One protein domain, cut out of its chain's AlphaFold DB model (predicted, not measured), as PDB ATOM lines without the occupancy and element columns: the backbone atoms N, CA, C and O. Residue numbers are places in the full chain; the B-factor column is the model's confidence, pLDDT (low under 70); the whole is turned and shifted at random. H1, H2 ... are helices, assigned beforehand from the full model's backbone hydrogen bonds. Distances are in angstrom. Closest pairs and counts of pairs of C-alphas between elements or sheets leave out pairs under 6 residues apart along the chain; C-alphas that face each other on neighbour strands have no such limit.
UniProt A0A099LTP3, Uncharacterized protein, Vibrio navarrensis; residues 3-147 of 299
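This is residues 3 to 147 of the 299 residues of an uncharacterized protein of Vibrio navarrensis (UniProt A0A099LTP3). Little regular structure: an elongated body, mostly loops, with helices H4, H5 and H6 clustered at one end, small helices H1 and H3 among loops toward the other, and H2 between. The printed part has 145 residues with six named helices, H1 to H6 in chain order, and no named strand; they hold 49 residues, class all helix. It is compact, radius of gyration of the C-alphas 15.4 A, spanning 46 by 30 by 27 A.

Past residues 3 to 23, find H1, residues 24 to 29, H2, 35 to 38, and H3, 65 to 68; these touch no helix. H4, residues 90 to 100, and H5, 116 to 130, form a helical hairpin, at a steep tilt of 44 degrees, opposite ways; H5 touches with residues 116 to 120 alone, closest C-alphas Leu 99 and Arg 119, 6.4 A. H6, residues 138 to 146, touches H4 about perpendicular, 73 degrees, closest C-alphas Ala 91 and Glu 139, 5.3 A. Every O i to N i+4 pair is within hydrogen-bond range in H1, H4, H5 and H6; H2 and H3 are too short for one.

Find C-alpha 24 at (-21.522, 20.652, 14.610), where H1 begins. H4 runs 15.3 A, H5 21.0 A, and H6 12.1 A to C-alpha 146 at (-50.837, 21.973, 3.585).

The farthest C-alphas, Gly 77 and Cys 147, are 47.2 A apart. The printed part has no cut; links H2 to H3, H3 to H4 and H4 to H5 are long. Residues 3 to 6 have pLDDT under 70.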
ATOM      1  N   ARG A   3     -43.205   7.380  27.320       58.53
ATOM      2  CA  ARG A   3     -43.265   8.684  27.975       58.53
ATOM      3  C   ARG A   3     -41.859   9.068  28.418       58.53
ATOM      4  O   ARG A   3     -41.301   8.443  29.316       58.53
ATOM      5  N   LEU A   4     -41.262  10.048  27.748       58.53
ATOM      6  CA  LEU A   4     -39.941  10.564  28.122       58.53
ATOM      7  C   LEU A   4     -40.073  11.654  29.196       58.53
ATOM      8  O   LEU A   4     -41.175  12.124  29.503       58.53
ATOM      9  N   ARG A   5     -38.937  12.052  29.790       50.81
ATOM     10  CA  ARG A   5     -38.878  13.187  30.729       50.81
ATOM     11  C   ARG A   5     -39.597  14.390  30.095       50.81
ATOM     12  O   ARG A   5     -39.413  14.628  28.906       50.81
ATOM     13  N   LEU A   6     -40.399  15.107  30.894       59.81
ATOM     14  CA  LEU A   6     -41.309  16.217  30.520       59.81
ATOM     15  C   LEU A   6     -42.755  15.828  30.152       59.81
ATOM     16  O   LEU A   6     -43.545  16.687  29.778       59.81
ATOM     17  N   GLY A   7     -43.149  14.560  30.302       76.12
ATOM     18  CA  GLY A   7     -44.564  14.171  30.273       76.12
ATOM     19  C   GLY A   7     -45.201  14.072  28.883       76.12
ATOM     20  O   GLY A   7     -46.403  13.820  28.822       76.12
ATOM     21  N   SER A   8     -44.406  14.214  27.816       85.00
ATOM     22  CA  SER A   8     -44.798  13.973  26.418       85.00
ATOM     23  C   SER A   8     -44.590  12.509  26.015       85.00
ATOM     24  O   SER A   8     -43.643  11.856  26.468       85.00
ATOM     25  N   ASP A   9     -45.461  12.017  25.140       86.88
ATOM     26  CA  ASP A   9     -45.483  10.645  24.646       86.88
ATOM     27  C   ASP A   9     -44.918  10.583  23.231       86.88
ATOM     28  O   ASP A   9     -45.372  11.288  22.333       86.88
ATOM     29  N   TYR A  10     -43.953   9.694  23.022       89.50
ATOM     30  CA  TYR A  10     -43.306   9.508  21.730       89.50
ATOM     31  C   TYR A  10     -43.548   8.082  21.214       89.50
ATOM     32  O   TYR A  10     -43.459   7.110  21.978       89.50
ATOM     33  N   PRO A  11     -43.864   7.899  19.923       90.56
ATOM     34  CA  PRO A  11     -43.893   6.584  19.304       90.56
ATOM     35  C   PRO A  11     -42.508   5.935  19.344       90.56
ATOM     36  O   PRO A  11     -41.529   6.512  18.878       90.56
ATOM     37  N   PHE A  12     -42.434   4.707  19.862       89.06
ATOM     38  CA  PHE A  12     -41.172   3.963  19.965       89.06
ATOM     39  C   PHE A  12     -40.506   3.758  18.599       89.06
ATOM     40  O   PHE A  12     -39.288   3.708  18.501       89.06
ATOM     41  N   VAL A  13     -41.316   3.688  17.542       89.56
ATOM     42  CA  VAL A  13     -40.848   3.489  16.170       89.56
ATOM     43  C   VAL A  13     -39.953   4.633  15.668       89.56
ATOM     44  O   VAL A  13     -39.106   4.399  14.817       89.56
ATOM     45  N   PHE A  14     -40.083   5.843  16.227       91.69
ATOM     46  CA  PHE A  14     -39.219   6.970  15.872       91.69
ATOM     47  C   PHE A  14     -37.913   7.008  16.665       91.69
ATOM     48  O   PHE A  14     -37.077   7.845  16.356       91.69
ATOM     49  N   LEU A  15     -37.707   6.164  17.679       89.62
ATOM     50  CA  LEU A  15     -36.465   6.190  18.452       89.62
ATOM     51  C   LEU A  15     -35.314   5.570  17.653       89.62
ATOM     52  O   LEU A  15     -35.373   4.413  17.229       89.62
ATOM     53  N   ALA A  16     -34.238   6.336  17.495       81.69
ATOM     54  CA  ALA A  16     -32.978   5.842  16.975       81.69
ATOM     55  C   ALA A  16     -32.392   4.817  17.959       81.69
ATOM     56  O   ALA A  16     -32.346   5.037  19.167       81.69
ATOM     57  N   LYS A  17     -31.962   3.660  17.445       71.88
ATOM     58  CA  LYS A  17     -31.565   2.528  18.300       71.88
ATOM     59  C   LYS A  17     -30.130   2.608  18.825       71.88
ATOM     60  O   LYS A  17     -29.855   2.017  19.862       71.88
ATOM     61  N   ARG A  18     -29.216   3.247  18.087       75.25
ATOM     62  CA  ARG A  18     -27.765   3.234  18.384       75.25
ATOM     63  C   ARG A  18     -27.050   4.512  17.964       75.25
ATOM     64  O   ARG A  18     -26.337   5.123  18.746       75.25
ATOM     65  N   PHE A  19     -27.298   4.956  16.738       87.50
ATOM     66  CA  PHE A  19     -26.596   6.105  16.175       87.50
ATOM     67  C   PHE A  19     -27.326   7.400  16.504       87.50
ATOM     68  O   PHE A  19     -28.526   7.511  16.257       87.50
ATOM     69  N   THR A  20     -26.593   8.365  17.053       91.44
ATOM     70  CA  THR A  20     -27.126   9.688  17.381       91.44
ATOM     71  C   THR A  20     -26.433  10.712  16.497       91.44
ATOM     72  O   THR A  20     -25.235  10.941  16.677       91.44
ATOM     73  N   PRO A  21     -27.147  11.319  15.541       93.75
ATOM     74  CA  PRO A  21     -26.564  12.368  14.734       93.75
ATOM     75  C   PRO A  21     -26.347  13.634  15.566       93.75
ATOM     76  O   PRO A  21     -26.955  13.823  16.621       93.75
ATOM     77  N   ILE A  22     -25.475  14.513  15.082       94.94
ATOM     78  CA  ILE A  22     -25.121  15.752  15.782       94.94
ATOM     79  C   ILE A  22     -25.222  16.958  14.859       94.94
ATOM     80  O   ILE A  22     -25.093  16.853  13.643       94.94
ATOM     81  N   CYS A  23     -25.428  18.131  15.451       96.75
ATOM     82  CA  CYS A  23     -25.201  19.403  14.776       96.75
ATOM     83  C   CYS A  23     -23.825  19.953  15.202       96.75
ATOM     84  O   CYS A  23     -23.648  20.210  16.400       96.75
ATOM     85  N   PRO A  24     -22.872  20.176  14.275       95.94
ATOM     86  CA  PRO A  24     -21.522  20.652  14.610       95.94
ATOM     87  C   PRO A  24     -21.533  22.006  15.326       95.94
ATOM     88  O   PRO A  24     -20.791  22.228  16.286       95.94
ATOM     89  N   LEU A  25     -22.453  22.887  14.922       97.06
ATOM     90  CA  LEU A  25     -22.651  24.204  15.528       97.06
ATOM     91  C   LEU A  25     -23.200  24.089  16.958       97.06
ATOM     92  O   LEU A  25     -22.707  24.752  17.864       97.06
ATOM     93  N   CYS A  26     -24.158  23.186  17.202       96.19
ATOM     94  CA  CYS A  26     -24.655  22.923  18.555       96.19
ATOM     95  C   CYS A  26     -23.566  22.387  19.484       96.19
ATOM     96  O   CYS A  26     -23.510  22.827  20.627       96.19
ATOM     97  N   ILE A  27     -22.730  21.452  19.018       95.00
ATOM     98  CA  ILE A  27     -21.623  20.917  19.825       95.00
ATOM     99  C   ILE A  27     -20.578  22.003  20.110       95.00
ATOM    100  O   ILE A  27     -20.014  22.032  21.202       95.00
ATOM    101  N   SER A  28     -20.355  22.914  19.158       95.06
ATOM    102  CA  SER A  28     -19.460  24.065  19.328       95.06
ATOM    103  C   SER A  28     -19.955  25.046  20.389       95.06
ATOM    104  O   SER A  28     -19.151  25.548  21.169       95.06
ATOM    105  N   GLU A  29     -21.267  25.287  20.454       95.50
ATOM    106  CA  GLU A  29     -21.879  26.118  21.498       95.50
ATOM    107  C   GLU A  29     -21.858  25.442  22.873       95.50
ATOM    108  O   GLU A  29     -21.517  26.068  23.875       95.50
ATOM    109  N   ALA A  30     -22.275  24.176  22.933       91.81
ATOM    110  CA  ALA A  30     -22.356  23.408  24.166       91.81
ATOM    111  C   ALA A  30     -22.264  21.899  23.854       91.81
ATOM    112  O   ALA A  30     -23.158  21.356  23.197       91.81
ATOM    113  N   PRO A  31     -21.232  21.188  24.346       87.38
ATOM    114  CA  PRO A  31     -20.948  19.811  23.945       87.38
ATOM    115  C   PRO A  31     -21.820  18.792  24.699       87.38
ATOM    116  O   PRO A  31     -21.326  17.995  25.495       87.38
ATOM    117  N   TYR A  32     -23.133  18.808  24.456       91.31
ATOM    118  CA  TYR A  32     -24.075  17.813  24.975       91.31
ATOM    119  C   TYR A  32     -25.025  17.296  23.887       91.31
ATOM    120  O   TYR A  32     -25.353  17.998  22.928       91.31
ATOM    121  N   ILE A  33     -25.496  16.057  24.051       90.62
ATOM    122  CA  ILE A  33     -26.466  15.433  23.143       90.62
ATOM    123  C   ILE A  33     -27.870  15.963  23.434       90.62
ATOM    124  O   ILE A  33     -28.357  15.887  24.565       90.62
ATOM    125  N   ARG A  34     -28.549  16.464  22.400       90.88
ATOM    126  CA  ARG A  34     -29.945  16.905  22.504       90.88
ATOM    127  C   ARG A  34     -30.898  15.717  22.446       90.88
ATOM    128  O   ARG A  34     -30.697  14.786  21.669       90.88
ATOM    129  N   GLN A  35     -31.985  15.789  23.212       88.56
ATOM    130  CA  GLN A  35     -33.021  14.753  23.217       88.56
ATOM    131  C   GLN A  35     -33.639  14.559  21.825       88.56
ATOM    132  O   GLN A  35     -33.916  13.428  21.442       88.56
ATOM    133  N   GLN A  36     -33.823  15.635  21.053       90.06
ATOM    134  CA  GLN A  36     -34.428  15.579  19.719       90.06
ATOM    135  C   GLN A  36     -33.613  14.717  18.744       90.06
ATOM    136  O   GLN A  36     -34.182  14.083  17.866       90.06
ATOM    137  N   TRP A  37     -32.291  14.641  18.920       92.31
ATOM    138  CA  TRP A  37     -31.414  13.844  18.056       92.31
ATOM    139  C   TRP A  37     -31.570  12.335  18.271       92.31
ATOM    140  O   TRP A  37     -31.056  11.547  17.489       92.31
ATOM    141  N   GLN A  38     -32.298  11.915  19.308       90.38
ATOM    142  CA  GLN A  38     -32.648  10.511  19.524       90.38
ATOM    143  C   GLN A  38     -33.800  10.043  18.625       90.38
ATOM    144  O   GLN A  38     -34.163   8.870  18.682       90.38
ATOM    145  N   PHE A  39     -34.400  10.925  17.819       90.94
ATOM    146  CA  PHE A  39     -35.523  10.577  16.954       90.94
ATOM    147  C   PHE A  39     -35.126  10.560  15.477       90.94
ATOM    148  O   PHE A  39     -34.544  11.516  14.974       90.94
ATOM    149  N   LEU A  40     -35.530   9.509  14.759       90.06
ATOM    150  CA  LEU A  40     -35.370   9.364  13.304       90.06
ATOM    151  C   LEU A  40     -36.049  10.500  12.525       90.06
ATOM    152  O   LEU A  40     -35.621  10.858  11.432       90.06
ATOM    153  N   SER A  41     -37.101  11.086  13.102       90.62
ATOM    154  CA  SER A  41     -37.815  12.223  12.526       90.62
ATOM    155  C   SER A  41     -37.043  13.545  12.616       90.62
ATOM    156  O   SER A  41     -37.465  14.532  12.021       90.62
ATOM    157  N   GLN A  42     -35.930  13.596  13.352       91.81
ATOM    158  CA  GLN A  42     -35.085  14.782  13.439       91.81
ATOM    159  C   GLN A  42     -33.917  14.661  12.457       91.81
ATOM    160  O   GLN A  42     -32.879  14.096  12.782       91.81
ATOM    161  N   GLN A  43     -34.082  15.206  11.249       90.81
ATOM    162  CA  GLN A  43     -33.033  15.210  10.210       90.81
ATOM    163  C   GLN A  43     -32.322  16.568  10.061       90.81
ATOM    164  O   GLN A  43     -31.290  16.673   9.399       90.81
ATOM    165  N   ALA A  44     -32.857  17.613  10.694       95.69
ATOM    166  CA  ALA A  44     -32.317  18.966  10.662       95.69
ATOM    167  C   ALA A  44     -32.158  19.520  12.080       95.69
ATOM    168  O   ALA A  44     -32.906  19.162  12.993       95.69
ATOM    169  N   CYS A  45     -31.202  20.427  12.263       95.81
ATOM    170  CA  CYS A  45     -31.105  21.206  13.484       95.81
ATOM    171  C   CYS A  45     -32.132  22.339  13.463       95.81
ATOM    172  O   CYS A  45     -32.043  23.261  12.656       95.81
ATOM    173  N   GLU A  46     -33.073  22.321  14.399       93.75
ATOM    174  CA  GLU A  46     -34.118  23.335  14.527       93.75
ATOM    175  C   GLU A  46     -33.562  24.735  14.845       93.75
ATOM    176  O   GLU A  46     -34.162  25.741  14.451       93.75
ATOM    177  N   ARG A  47     -32.404  24.787  15.526       93.62
ATOM    178  CA  ARG A  47     -31.712  26.020  15.932       93.62
ATOM    179  C   ARG A  47     -30.854  26.606  14.813       93.62
ATOM    180  O   ARG A  47     -30.944  27.799  14.552       93.62
ATOM    181  N   HIS A  48     -30.034  25.775  14.167       95.69
ATOM    182  CA  HIS A  48     -29.024  26.229  13.204       95.69
ATOM    183  C   HIS A  48     -29.424  26.067  11.739       95.69
ATOM    184  O   HIS A  48     -28.747  26.606  10.878       95.69
ATOM    185  N   GLY A  49     -30.501  25.340  11.436       96.00
ATOM    186  CA  GLY A  49     -30.974  25.173  10.061       96.00
ATOM    187  C   GLY A  49     -30.135  24.232   9.195       96.00
ATOM    188  O   GLY A  49     -30.434  24.093   8.016       96.00
ATOM    189  N   CYS A  50     -29.117  23.572   9.752       97.06
ATOM    190  CA  CYS A  50     -28.247  22.654   9.023       97.06
ATOM    191  C   CYS A  50     -28.720  21.195   9.114       97.06
ATOM    192  O   CYS A  50     -29.442  20.815  10.046       97.06
ATOM    193  N   LYS A  51     -28.284  20.356   8.169       96.69
ATOM    194  CA  LYS A  51     -28.449  18.897   8.243       96.69
ATOM    195  C   LYS A  51     -27.721  18.358   9.470       96.69
ATOM    196  O   LYS A  51     -26.661  18.866   9.845       96.69
ATOM    197  N   LEU A  52     -28.281  17.327  10.097       95.44
ATOM    198  CA  LEU A  52     -27.546  16.619  11.138       95.44
ATOM    199  C   LEU A  52     -26.510  15.679  10.510       95.44
ATOM    200  O   LEU A  52     -26.763  15.014   9.507       95.44
ATOM    201  N   VAL A  53     -25.332  15.623  11.120       95.00
ATOM    202  CA  VAL A  53     -24.224  14.774  10.687       95.00
ATOM    203  C   VAL A  53     -24.416  13.388  11.292       95.00
ATOM    204  O   VAL A  53     -24.459  13.243  12.512       95.00
ATOM    205  N   HIS A  54     -24.544  12.372  10.438       93.75
ATOM    206  CA  HIS A  54     -24.730  10.970  10.846       93.75
ATOM    207  C   HIS A  54     -23.441  10.143  10.791       93.75
ATOM    208  O   HIS A  54     -23.330   9.139  11.497       93.75
ATOM    209  N   HIS A  55     -22.491  10.547   9.946       94.81
ATOM    210  CA  HIS A  55     -21.233   9.846   9.709       94.81
ATOM    211  C   HIS A  55     -20.067  10.816   9.876       94.81
ATOM    212  O   HIS A  55     -20.180  11.991   9.528       94.81
ATOM    213  N   CYS A  56     -18.950  10.326  10.406       95.31
ATOM    214  CA  CYS A  56     -17.721  11.100  10.488       95.31
ATOM    215  C   CYS A  56     -17.203  11.413   9.072       95.31
ATOM    216  O   CYS A  56     -17.072  10.486   8.275       95.31
ATOM    217  N   PRO A  57     -16.861  12.669   8.741       95.62
ATOM    218  CA  PRO A  57     -16.352  13.007   7.411       95.62
ATOM    219  C   PRO A  57     -14.986  12.371   7.103       95.62
ATOM    220  O   PRO A  57     -14.664  12.175   5.935       95.62
ATOM    221  N   GLU A  58     -14.198  12.019   8.124       96.00
ATOM    222  CA  GLU A  58     -12.862  11.442   7.945       96.00
ATOM    223  C   GLU A  58     -12.899   9.913   7.806       96.00
ATOM    224  O   GLU A  58     -12.502   9.374   6.777       96.00
ATOM    225  N   CYS A  59     -13.425   9.196   8.804       94.88
ATOM    226  CA  CYS A  59     -13.443   7.728   8.789       94.88
ATOM    227  C   CYS A  59     -14.747   7.111   8.259       94.88
ATOM    228  O   CYS A  59     -14.840   5.887   8.173       94.88
ATOM    229  N   GLN A  60     -15.762   7.925   7.947       95.56
ATOM    230  CA  GLN A  60     -17.081   7.495   7.452       95.56
ATOM    231  C   GLN A  60     -17.863   6.567   8.400       95.56
ATOM    232  O   GLN A  60     -18.933   6.073   8.042       95.56
ATOM    233  N   SER A  61     -17.388   6.351   9.633       93.00
ATOM    234  CA  SER A  61     -18.128   5.585  10.634       93.00
ATOM    235  C   SER A  61     -19.360   6.359  11.105       93.00
ATOM    236  O   SER A  61     -19.374   7.594  11.141       93.00
ATOM    237  N   ARG A  62     -20.424   5.633  11.465       92.94
ATOM    238  CA  ARG A  62     -21.611   6.243  12.073       92.94
ATOM    239  C   ARG A  62     -21.281   6.789  13.455       92.94
ATOM    240  O   ARG A  62     -20.539   6.170  14.210       92.94
ATOM    241  N   LEU A  63     -21.881   7.923  13.799       91.94
ATOM    242  CA  LEU A  63     -21.646   8.556  15.092       91.94
ATOM    243  C   LEU A  63     -22.358   7.799  16.225       91.94
ATOM    244  O   LEU A  63     -23.587   7.685  16.244       91.94
ATOM    245  N   GLU A  64     -21.572   7.309  17.186       89.25
ATOM    246  CA  GLU A  64     -22.044   6.573  18.365       89.25
ATOM    247  C   GLU A  64     -21.312   7.040  19.636       89.25
ATOM    248  O   GLU A  64     -20.373   6.415  20.120       89.25
ATOM    249  N   TYR A  65     -21.767   8.158  20.211       88.06
ATOM    250  CA  TYR A  65     -21.131   8.770  21.391       88.06
ATOM    251  C   TYR A  65     -21.115   7.865  22.641       88.06
ATOM    252  O   TYR A  65     -20.337   8.093  23.566       88.06
ATOM    253  N   GLN A  66     -22.002   6.863  22.703       86.81
ATOM    254  CA  GLN A  66     -22.109   5.942  23.840       86.81
ATOM    255  C   GLN A  66     -20.930   4.968  23.894       86.81
ATOM    256  O   GLN A  66     -20.461   4.651  24.983       86.81
ATOM    257  N   THR A  67     -20.444   4.532  22.730       85.19
ATOM    258  CA  THR A  67     -19.280   3.648  22.607       85.19
ATOM    259  C   THR A  67     -17.987   4.434  22.809       85.19
ATOM    260  O   THR A  67     -17.104   3.996  23.542       85.19
ATOM    261  N   THR A  68     -17.899   5.635  22.226       83.75
ATOM    262  CA  THR A  68     -16.688   6.467  22.301       83.75
ATOM    263  C   THR A  68     -16.487   7.134  23.662       83.75
ATOM    264  O   THR A  68     -15.374   7.533  23.996       83.75
ATOM    265  N   GLY A  69     -17.568   7.340  24.426       87.00
ATOM    266  CA  GLY A  69     -17.565   8.181  25.626       87.00
ATOM    267  C   GLY A  69     -17.338   9.674  25.343       87.00
ATOM    268  O   GLY A  69     -17.182  10.453  26.281       87.00
ATOM    269  N   SER A  70     -17.329  10.089  24.071       88.88
ATOM    270  CA  SER A  70     -17.061  11.458  23.627       88.88
ATOM    271  C   SER A  70     -18.152  11.958  22.684       88.88
ATOM    272  O   SER A  70     -18.510  11.317  21.700       88.88
ATOM    273  N   ILE A  71     -18.681  13.144  22.986       89.94
ATOM    274  CA  ILE A  71     -19.742  13.800  22.205       89.94
ATOM    275  C   ILE A  71     -19.153  14.656  21.076       89.94
ATOM    276  O   ILE A  71     -19.790  14.867  20.047       89.94
ATOM    277  N   SER A  72     -17.940  15.167  21.278       91.94
ATOM    278  CA  SER A  72     -17.260  16.073  20.355       91.94
ATOM    279  C   SER A  72     -16.226  15.382  19.476       91.94
ATOM    280  O   SER A  72     -15.782  15.978  18.510       91.94
ATOM    281  N   GLN A  73     -15.842  14.140  19.768       92.81
ATOM    282  CA  GLN A  73     -14.799  13.443  19.018       92.81
ATOM    283  C   GLN A  73     -15.295  12.093  18.502       92.81
ATOM    284  O   GLN A  73     -15.992  11.360  19.203       92.81
ATOM    285  N   CYS A  74     -14.916  11.764  17.270       93.06
ATOM    286  CA  CYS A  74     -15.106  10.438  16.696       93.06
ATOM    287  C   CYS A  74     -14.066   9.439  17.241       93.06
ATOM    288  O   CYS A  74     -13.006   9.837  17.719       93.06
ATOM    289  N   GLU A  75     -14.315   8.136  17.086       91.25
ATOM    290  CA  GLU A  75     -13.362   7.058  17.415       91.25
ATOM    291  C   GLU A  75     -12.025   7.184  16.677       91.25
ATOM    292  O   GLU A  75     -10.988   6.802  17.208       91.25
ATOM    293  N   CYS A  76     -12.034   7.751  15.466       93.56
ATOM    294  CA  CYS A  76     -10.812   8.004  14.697       93.56
ATOM    295  C   CYS A  76     -10.003   9.213  15.194       93.56
ATOM    296  O   CYS A  76      -8.922   9.471  14.679       93.56
ATOM    297  N   GLY A  77     -10.516   9.965  16.171       92.62
ATOM    298  CA  GLY A  77      -9.884  11.176  16.685       92.62
ATOM    299  C   GLY A  77     -10.356  12.476  16.027       92.62
ATOM    300  O   GLY A  77     -10.025  13.546  16.540       92.62
ATOM    301  N   PHE A  78     -11.165  12.414  14.963       95.06
ATOM    302  CA  PHE A  78     -11.724  13.604  14.314       95.06
ATOM    303  C   PHE A  78     -12.598  14.427  15.275       95.06
ATOM    304  O   PHE A  78     -13.478  13.886  15.950       95.06
ATOM    305  N   GLU A  79     -12.391  15.744  15.298       95.31
ATOM    306  CA  GLU A  79     -13.185  16.695  16.079       95.31
ATOM    307  C   GLU A  79     -14.489  17.032  15.335       95.31
ATOM    308  O   GLU A  79     -14.498  17.761  14.346       95.31
ATOM    309  N   LEU A  80     -15.618  16.521  15.834       93.81
ATOM    310  CA  LEU A  80     -16.941  16.603  15.209       93.81
ATOM    311  C   LEU A  80     -17.457  18.039  15.067       93.81
ATOM    312  O   LEU A  80     -18.295  18.290  14.199       93.81
ATOM    313  N   ARG A  81     -16.944  18.990  15.858       94.31
ATOM    314  CA  ARG A  81     -17.211  20.432  15.685       94.31
ATOM    315  C   ARG A  81     -16.745  20.964  14.332       94.31
ATOM    316  O   ARG A  81     -17.342  21.902  13.817       94.31
ATOM    317  N   ASN A  82     -15.731  20.330  13.746       95.38
ATOM    318  CA  ASN A  82     -15.172  20.686  12.445       95.38
ATOM    319  C   ASN A  82     -15.861  19.952  11.284       95.38
ATOM    320  O   ASN A  82     -15.395  20.036  10.148       95.38
ATOM    321  N   SER A  83     -16.941  19.203  11.544       95.50
ATOM    322  CA  SER A  83     -17.696  18.551  10.470       95.50
ATOM    323  C   SER A  83     -18.296  19.600   9.523       95.50
ATOM    324  O   SER A  83     -18.685  20.679   9.982       95.50
ATOM    325  N   PRO A  84     -18.420  19.294   8.219       94.81
ATOM    326  CA  PRO A  84     -19.018  20.214   7.261       94.81
ATOM    327  C   PRO A  84     -20.455  20.561   7.664       94.81
ATOM    328  O   PRO A  84     -21.229  19.702   8.091       94.81
ATOM    329  N   VAL A  85     -20.800  21.840   7.524       96.94
ATOM    330  CA  VAL A  85     -22.139  22.357   7.804       96.94
ATOM    331  C   VAL A  85     -22.840  22.586   6.473       96.94
ATOM    332  O   VAL A  85     -22.469  23.478   5.716       96.94
ATOM    333  N   GLU A  86     -23.850  21.770   6.199       96.50
ATOM    334  CA  GLU A  86     -24.714  21.906   5.028       96.50
ATOM    335  C   GLU A  86     -26.105  22.370   5.447       96.50
ATOM    336  O   GLU A  86     -26.653  21.866   6.434       96.50
ATOM    337  N   ASP A  87     -26.710  23.267   4.672       97.38
ATOM    338  CA  ASP A  87     -28.088  23.693   4.900       97.38
ATOM    339  C   ASP A  87     -29.061  22.512   4.782       97.38
ATOM    340  O   ASP A  87     -28.967  21.666   3.882       97.38
ATOM    341  N   ALA A  88     -30.009  22.440   5.715       96.88
ATOM    342  CA  ALA A  88     -31.066  21.447   5.665       96.88
ATOM    343  C   ALA A  88     -32.091  21.795   4.576       96.88
ATOM    344  O   ALA A  88     -32.413  22.971   4.384       96.88
ATOM    345  N   PRO A  89     -32.693  20.783   3.927       96.62
ATOM    346  CA  PRO A  89     -33.883  20.999   3.117       96.62
ATOM    347  C   PRO A  89     -34.962  21.731   3.921       96.62
ATOM    348  O   PRO A  89     -35.195  21.425   5.096       96.62
ATOM    349  N   VAL A  90     -35.659  22.670   3.277       95.62
ATOM    350  CA  VAL A  90     -36.667  23.523   3.932       95.62
ATOM    351  C   VAL A  90     -37.728  22.683   4.646       95.62
ATOM    352  O   VAL A  90     -38.057  22.959   5.798       95.62
ATOM    353  N   ALA A  91     -38.216  21.618   4.004       96.19
ATOM    354  CA  ALA A  91     -39.211  20.725   4.591       96.19
ATOM    355  C   ALA A  91     -38.697  20.021   5.860       96.19
ATOM    356  O   ALA A  91     -39.397  19.985   6.869       96.19
ATOM    357  N   ALA A  92     -37.450  19.535   5.850       95.81
ATOM    358  CA  ALA A  92     -36.835  18.912   7.021       95.81
ATOM    359  C   ALA A  92     -36.697  19.904   8.187       95.81
ATOM    360  O   ALA A  92     -36.964  19.550   9.334       95.81
ATOM    361  N   LEU A  93     -36.343  21.162   7.901       95.31
ATOM    362  CA  LEU A  93     -36.265  22.214   8.915       95.31
ATOM    363  C   LEU A  93     -37.643  22.579   9.490       95.31
ATOM    364  O   LEU A  93     -37.769  22.748  10.703       95.31
ATOM    365  N   LEU A  94     -38.676  22.684   8.646       95.06
ATOM    366  CA  LEU A  94     -40.052  22.939   9.087       95.06
ATOM    367  C   LEU A  94     -40.549  21.830  10.020       95.06
ATOM    368  O   LEU A  94     -41.058  22.118  11.104       95.06
ATOM    369  N   VAL A  95     -40.341  20.568   9.638       95.31
ATOM    370  CA  VAL A  95     -40.735  19.418  10.458       95.31
ATOM    371  C   VAL A  95     -39.932  19.364  11.757       95.31
ATOM    372  O   VAL A  95     -40.525  19.188  12.818       95.31
ATOM    373  N   ALA A  96     -38.616  19.594  11.718       94.69
ATOM    374  CA  ALA A  96     -37.773  19.625  12.913       94.69
ATOM    375  C   ALA A  96     -38.219  20.704  13.914       94.69
ATOM    376  O   ALA A  96     -38.319  20.456  15.119       94.69
ATOM    377  N   ARG A  97     -38.542  21.907  13.424       93.50
ATOM    378  CA  ARG A  97     -39.074  22.999  14.252       93.50
ATOM    379  C   ARG A  97     -40.435  22.650  14.835       93.50
ATOM    380  O   ARG A  97     -40.632  22.801  16.043       93.50
ATOM    381  N   TRP A  98     -41.332  22.100  14.020       94.19
ATOM    382  CA  TRP A  98     -42.642  21.654  14.472       94.19
ATOM    383  C   TRP A  98     -42.534  20.544  15.532       94.19
ATOM    384  O   TRP A  98     -43.122  20.662  16.601       94.19
ATOM    385  N   LEU A  99     -41.712  19.515  15.339       93.31
ATOM    386  CA  LEU A  99     -41.543  18.433  16.319       93.31
ATOM    387  C   LEU A  99     -40.761  18.842  17.573       93.31
ATOM    388  O   LEU A  99     -40.852  18.160  18.592       93.31
ATOM    389  N   SER A 100     -40.005  19.943  17.528       89.81
ATOM    390  CA  SER A 100     -39.317  20.477  18.709       89.81
ATOM    391  C   SER A 100     -40.253  21.202  19.682       89.81
ATOM    392  O   SER A 100     -39.894  21.384  20.841       89.81
ATOM    393  N   GLY A 101     -41.435  21.629  19.221       84.19
ATOM    394  CA  GLY A 101     -42.368  22.448  20.003       84.19
ATOM    395  C   GLY A 101     -41.950  23.913  20.156       84.19
ATOM    396  O   GLY A 101     -42.701  24.688  20.738       84.19
ATOM    397  N   ASN A 102     -40.790  24.307  19.619       73.50
ATOM    398  CA  ASN A 102     -40.287  25.681  19.697       73.50
ATOM    399  C   ASN A 102     -40.988  26.632  18.718       73.50
ATOM    400  O   ASN A 102     -40.910  27.846  18.889       73.50
ATOM    401  N   ASP A 103     -41.645  26.094  17.687       74.19
ATOM    402  CA  ASP A 103     -42.427  26.884  16.740       74.19
ATOM    403  C   ASP A 103     -43.911  26.868  17.126       74.19
ATOM    404  O   ASP A 103     -44.523  25.800  17.288       74.19
ATOM    405  N   SER A 104     -44.470  28.071  17.274       71.12
ATOM    406  CA  SER A 104     -45.899  28.309  17.486       71.12
ATOM    407  C   SER A 104     -46.694  28.254  16.181       71.12
ATOM    408  O   SER A 104     -47.925  28.233  16.218       71.12
ATOM    409  N   LYS A 105     -46.019  28.223  15.026       82.50
ATOM    410  CA  LYS A 105     -46.682  28.139  13.728       82.50
ATOM    411  C   LYS A 105     -47.185  26.718  13.457       82.50
ATOM    412  O   LYS A 105     -46.451  25.749  13.680       82.50
ATOM    413  N   PRO A 106     -48.420  26.576  12.942       86.44
ATOM    414  CA  PRO A 106     -48.907  25.294  12.462       86.44
ATOM    415  C   PRO A 106     -48.086  24.813  11.264       86.44
ATOM    416  O   PRO A 106     -47.587  25.608  10.464       86.44
ATOM    417  N   LEU A 107     -47.992  23.493  11.116       90.50
ATOM    418  CA  LEU A 107     -47.472  22.881   9.902       90.50
ATOM    419  C   LEU A 107     -48.616  22.773   8.886       90.50
ATOM    420  O   LEU A 107     -49.513  21.944   9.042       90.50
ATOM    421  N   GLY A 108     -48.609  23.642   7.873       90.75
ATOM    422  CA  GLY A 108     -49.689  23.722   6.887       90.75
ATOM    423  C   GLY A 108     -51.022  24.133   7.522       90.75
ATOM    424  O   GLY A 108     -51.091  25.134   8.233       90.75
ATOM    425  N   LEU A 109     -52.076  23.349   7.274       91.31
ATOM    426  CA  LEU A 109     -53.433  23.568   7.790       91.31
ATOM    427  C   LEU A 109     -53.733  22.768   9.073       91.31
ATOM    428  O   LEU A 109     -54.891  22.627   9.474       91.31
ATOM    429  N   LEU A 110     -52.708  22.215   9.729       89.81
ATOM    430  CA  LEU A 110     -52.876  21.585  11.039       89.81
ATOM    431  C   LEU A 110     -53.249  22.612  12.117       89.81
ATOM    432  O   LEU A 110     -53.006  23.811  11.982       89.81
ATOM    433  N   LYS A 111     -53.827  22.127  13.225       84.62
ATOM    434  CA  LYS A 111     -54.125  22.965  14.394       84.62
ATOM    435  C   LYS A 111     -52.834  23.628  14.896       84.62
ATOM    436  O   LYS A 111     -51.805  22.965  15.014       84.62
ATOM    437  N   ALA A 112     -52.898  24.922  15.213       80.12
ATOM    438  CA  ALA A 112     -51.750  25.664  15.742       80.12
ATOM    439  C   ALA A 112     -51.334  25.146  17.128       80.12
ATOM    440  O   ALA A 112     -50.159  24.886  17.390       80.12
ATOM    441  N   GLU A 113     -52.315  24.924  17.999       85.38
ATOM    442  CA  GLU A 113     -52.098  24.386  19.336       85.38
ATOM    443  C   GLU A 113     -52.125  22.857  19.289       85.38
ATOM    444  O   GLU A 113     -53.178  22.226  19.355       85.38
ATOM    445  N   MET A 114     -50.942  22.263  19.127       90.38
ATOM    446  CA  MET A 114     -50.724  20.823  19.272       90.38
ATOM    447  C   MET A 114     -49.584  20.559  20.251       90.38
ATOM    448  O   MET A 114     -48.485  21.111  20.104       90.38
ATOM    449  N   THR A 115     -49.824  19.667  21.206       91.62
ATOM    450  CA  THR A 115     -48.805  19.098  22.092       91.62
ATOM    451  C   THR A 115     -47.822  18.236  21.302       91.62
ATOM    452  O   THR A 115     -48.140  17.723  20.230       91.62
ATOM    453  N   LEU A 116     -46.621  18.010  21.842       91.56
ATOM    454  CA  LEU A 116     -45.631  17.144  21.189       91.56
ATOM    455  C   LEU A 116     -46.185  15.738  20.916       91.56
ATOM    456  O   LEU A 116     -46.003  15.219  19.817       91.56
ATOM    457  N   SER A 117     -46.927  15.158  21.863       92.31
ATOM    458  CA  SER A 117     -47.552  13.842  21.697       92.31
ATOM    459  C   SER A 117     -48.501  13.783  20.495       92.31
ATOM    460  O   SER A 117     -48.534  12.788  19.773       92.31
ATOM    461  N   GLU A 118     -49.257  14.855  20.254       93.19
ATOM    462  CA  GLU A 118     -50.175  14.972  19.117       93.19
ATOM    463  C   GLU A 118     -49.419  15.149  17.802       93.19
ATOM    464  O   GLU A 118     -49.771  14.516  16.808       93.19
ATOM    465  N   ARG A 119     -48.350  15.958  17.794       94.44
ATOM    466  CA  ARG A 119     -47.501  16.162  16.608       94.44
ATOM    467  C   ARG A 119     -46.869  14.839  16.160       94.44
ATOM    468  O   ARG A 119     -46.997  14.439  15.003       94.44
ATOM    469  N   TYR A 120     -46.272  14.102  17.096       94.31
ATOM    470  CA  TYR A 120     -45.705  12.781  16.821       94.31
ATOM    471  C   TYR A 120     -46.769  11.724  16.496       94.31
ATOM    472  O   TYR A 120     -46.514  10.847  15.671       94.31
ATOM    473  N   GLY A 121     -47.954  11.793  17.110       94.94
ATOM    474  CA  GLY A 121     -49.087  10.934  16.762       94.94
ATOM    475  C   GLY A 121     -49.538  11.143  15.315       94.94
ATOM    476  O   GLY A 121     -49.699  10.183  14.570       94.94
ATOM    477  N   PHE A 122     -49.663  12.397  14.881       95.94
ATOM    478  CA  PHE A 122     -50.021  12.714  13.501       95.94
ATOM    479  C   PHE A 122     -48.956  12.231  12.505       95.94
ATOM    480  O   PHE A 122     -49.297  11.594  11.509       95.94
ATOM    481  N   LEU A 123     -47.669  12.461  12.797       95.88
ATOM    482  CA  LEU A 123     -46.578  11.958  11.958       95.88
ATOM    483  C   LEU A 123     -46.581  10.424  11.880       95.88
ATOM    484  O   LEU A 123     -46.423   9.876  10.796       95.88
ATOM    485  N   LEU A 124     -46.797   9.727  13.003       95.25
ATOM    486  CA  LEU A 124     -46.906   8.263  13.031       95.25
ATOM    487  C   LEU A 124     -48.010   7.770  12.098       95.25
ATOM    488  O   LEU A 124     -47.797   6.839  11.325       95.25
ATOM    489  N   TRP A 125     -49.185   8.389  12.181       95.94
ATOM    490  CA  TRP A 125     -50.317   8.029  11.340       95.94
ATOM    491  C   TRP A 125     -50.025   8.255   9.858       95.94
ATOM    492  O   TRP A 125     -50.264   7.359   9.051       95.94
ATOM    493  N   TYR A 126     -49.449   9.410   9.513       96.31
ATOM    494  CA  TYR A 126     -49.056   9.714   8.142       96.31
ATOM    495  C   TYR A 126     -48.048   8.691   7.606       96.31
ATOM    496  O   TYR A 126     -48.255   8.120   6.539       96.31
ATOM    497  N   VAL A 127     -46.979   8.419   8.362       94.62
ATOM    498  CA  VAL A 127     -45.923   7.489   7.942       94.62
ATOM    499  C   VAL A 127     -46.472   6.076   7.768       94.62
ATOM    500  O   VAL A 127     -46.195   5.456   6.753       94.62
ATOM    501  N   ASN A 128     -47.302   5.589   8.694       92.56
ATOM    502  CA  ASN A 128     -47.900   4.255   8.582       92.56
ATOM    503  C   ASN A 128     -48.806   4.099   7.352       92.56
ATOM    504  O   ASN A 128     -49.004   2.980   6.884       92.56
ATOM    505  N   ARG A 129     -49.394   5.197   6.867       92.31
ATOM    506  CA  ARG A 129     -50.365   5.173   5.773       92.31
ATOM    507  C   ARG A 129     -49.744   5.447   4.405       92.31
ATOM    508  O   ARG A 129     -50.154   4.819   3.433       92.31
ATOM    509  N   TYR A 130     -48.785   6.365   4.331       92.12
ATOM    510  CA  TYR A 130     -48.267   6.894   3.063       92.12
ATOM    511  C   TYR A 130     -46.751   6.794   2.917       92.12
ATOM    512  O   TYR A 130     -46.228   7.027   1.829       92.12
ATOM    513  N   GLY A 131     -46.035   6.538   4.008       88.19
ATOM    514  CA  GLY A 131     -44.589   6.684   4.056       88.19
ATOM    515  C   GLY A 131     -43.849   5.392   4.358       88.19
ATOM    516  O   GLY A 131     -44.413   4.308   4.485       88.19
ATOM    517  N   ASP A 132     -42.544   5.567   4.515       88.88
ATOM    518  CA  ASP A 132     -41.634   4.585   5.073       88.88
ATOM    519  C   ASP A 132     -40.993   5.203   6.316       88.88
ATOM    520  O   ASP A 132     -40.501   6.334   6.288       88.88
ATOM    521  N   ILE A 133     -41.020   4.469   7.423       86.12
ATOM    522  CA  ILE A 133     -40.449   4.912   8.691       86.12
ATOM    523  C   ILE A 133     -38.932   5.081   8.624       86.12
ATOM    524  O   ILE A 133     -38.378   5.926   9.329       86.12
ATOM    525  N   GLU A 134     -38.263   4.300   7.777       84.38
ATOM    526  CA  GLU A 134     -36.814   4.370   7.610       84.38
ATOM    527  C   GLU A 134     -36.403   5.520   6.682       84.38
ATOM    528  O   GLU A 134     -35.281   6.017   6.782       84.38
ATOM    529  N   ASN A 135     -37.318   5.980   5.822       87.56
ATOM    530  CA  ASN A 135     -37.062   7.017   4.829       87.56
ATOM    531  C   ASN A 135     -38.269   7.954   4.642       87.56
ATOM    532  O   ASN A 135     -38.954   7.949   3.617       87.56
ATOM    533  N   ILE A 136     -38.535   8.773   5.659       91.12
ATOM    534  CA  ILE A 136     -39.666   9.706   5.651       91.12
ATOM    535  C   ILE A 136     -39.383  10.858   4.675       91.12
ATOM    536  O   ILE A 136     -38.493  11.675   4.912       91.12
ATOM    537  N   SER A 137     -40.193  10.982   3.619       94.88
ATOM    538  CA  SER A 137     -40.189  12.168   2.750       94.88
ATOM    539  C   SER A 137     -40.888  13.337   3.448       94.88
ATOM    540  O   SER A 137     -42.120  13.417   3.484       94.88
ATOM    541  N   PHE A 138     -40.106  14.267   4.006       95.62
ATOM    542  CA  PHE A 138     -40.668  15.462   4.642       95.62
ATOM    543  C   PHE A 138     -41.286  16.444   3.656       95.62
ATOM    544  O   PHE A 138     -42.194  17.172   4.038       95.62
ATOM    545  N   GLU A 139     -40.850  16.450   2.401       96.25
ATOM    546  CA  GLU A 139     -41.472  17.257   1.346       96.25
ATOM    547  C   GLU A 139     -42.927  16.827   1.138       96.25
ATOM    548  O   GLU A 139     -43.835  17.641   1.316       96.25
ATOM    549  N   SER A 140     -43.148  15.526   0.917       96.75
ATOM    550  CA  SER A 140     -44.492  14.950   0.770       96.75
ATOM    551  C   SER A 140     -45.340  15.166   2.028       96.75
ATOM    552  O   SER A 140     -46.519  15.499   1.944       96.75
ATOM    553  N   PHE A 141     -44.737  15.026   3.216       96.94
ATOM    554  CA  PHE A 141     -45.443  15.248   4.479       96.94
ATOM    555  C   PHE A 141     -45.901  16.703   4.651       96.94
ATOM    556  O   PHE A 141     -47.043  16.951   5.031       96.94
ATOM    557  N   VAL A 142     -45.035  17.677   4.353       96.81
ATOM    558  CA  VAL A 142     -45.371  19.106   4.450       96.81
ATOM    559  C   VAL A 142     -46.441  19.492   3.428       96.81
ATOM    560  O   VAL A 142     -47.367  20.240   3.759       96.81
ATOM    561  N   GLU A 143     -46.358  18.960   2.207       96.69
ATOM    562  CA  GLU A 143     -47.384  19.145   1.180       96.69
ATOM    563  C   GLU A 143     -48.735  18.577   1.635       96.69
ATOM    564  O   GLU A 143     -49.754  19.274   1.593       96.69
ATOM    565  N   TYR A 144     -48.733  17.361   2.185       97.19
ATOM    566  CA  TYR A 144     -49.924  16.732   2.746       97.19
ATOM    567  C   TYR A 144     -50.550  17.578   3.863       97.19
ATOM    568  O   TYR A 144     -51.752  17.857   3.840       97.19
ATOM    569  N   CYS A 145     -49.745  18.057   4.817       96.38
ATOM    570  CA  CYS A 145     -50.206  18.941   5.890       96.38
ATOM    571  C   CYS A 145     -50.808  20.251   5.360       96.38
ATOM    572  O   CYS A 145     -51.735  20.790   5.962       96.38
ATOM    573  N   SER A 146     -50.320  20.757   4.226       96.38
ATOM    574  CA  SER A 146     -50.837  21.973   3.585       96.38
ATOM    575  C   SER A 146     -52.198  21.768   2.916       96.38
ATOM    576  O   SER A 146     -52.920  22.736   2.698       96.38
ATOM    577  N   CYS A 147     -52.577  20.520   2.637       96.62
ATOM    578  CA  CYS A 147     -53.878  20.156   2.077       96.62
ATOM    579  C   CYS A 147     -54.796  19.437   3.084       96.62
ATOM    580  O   CYS A 147     -55.881  18.981   2.713       96.62
TER     581      CYS A 147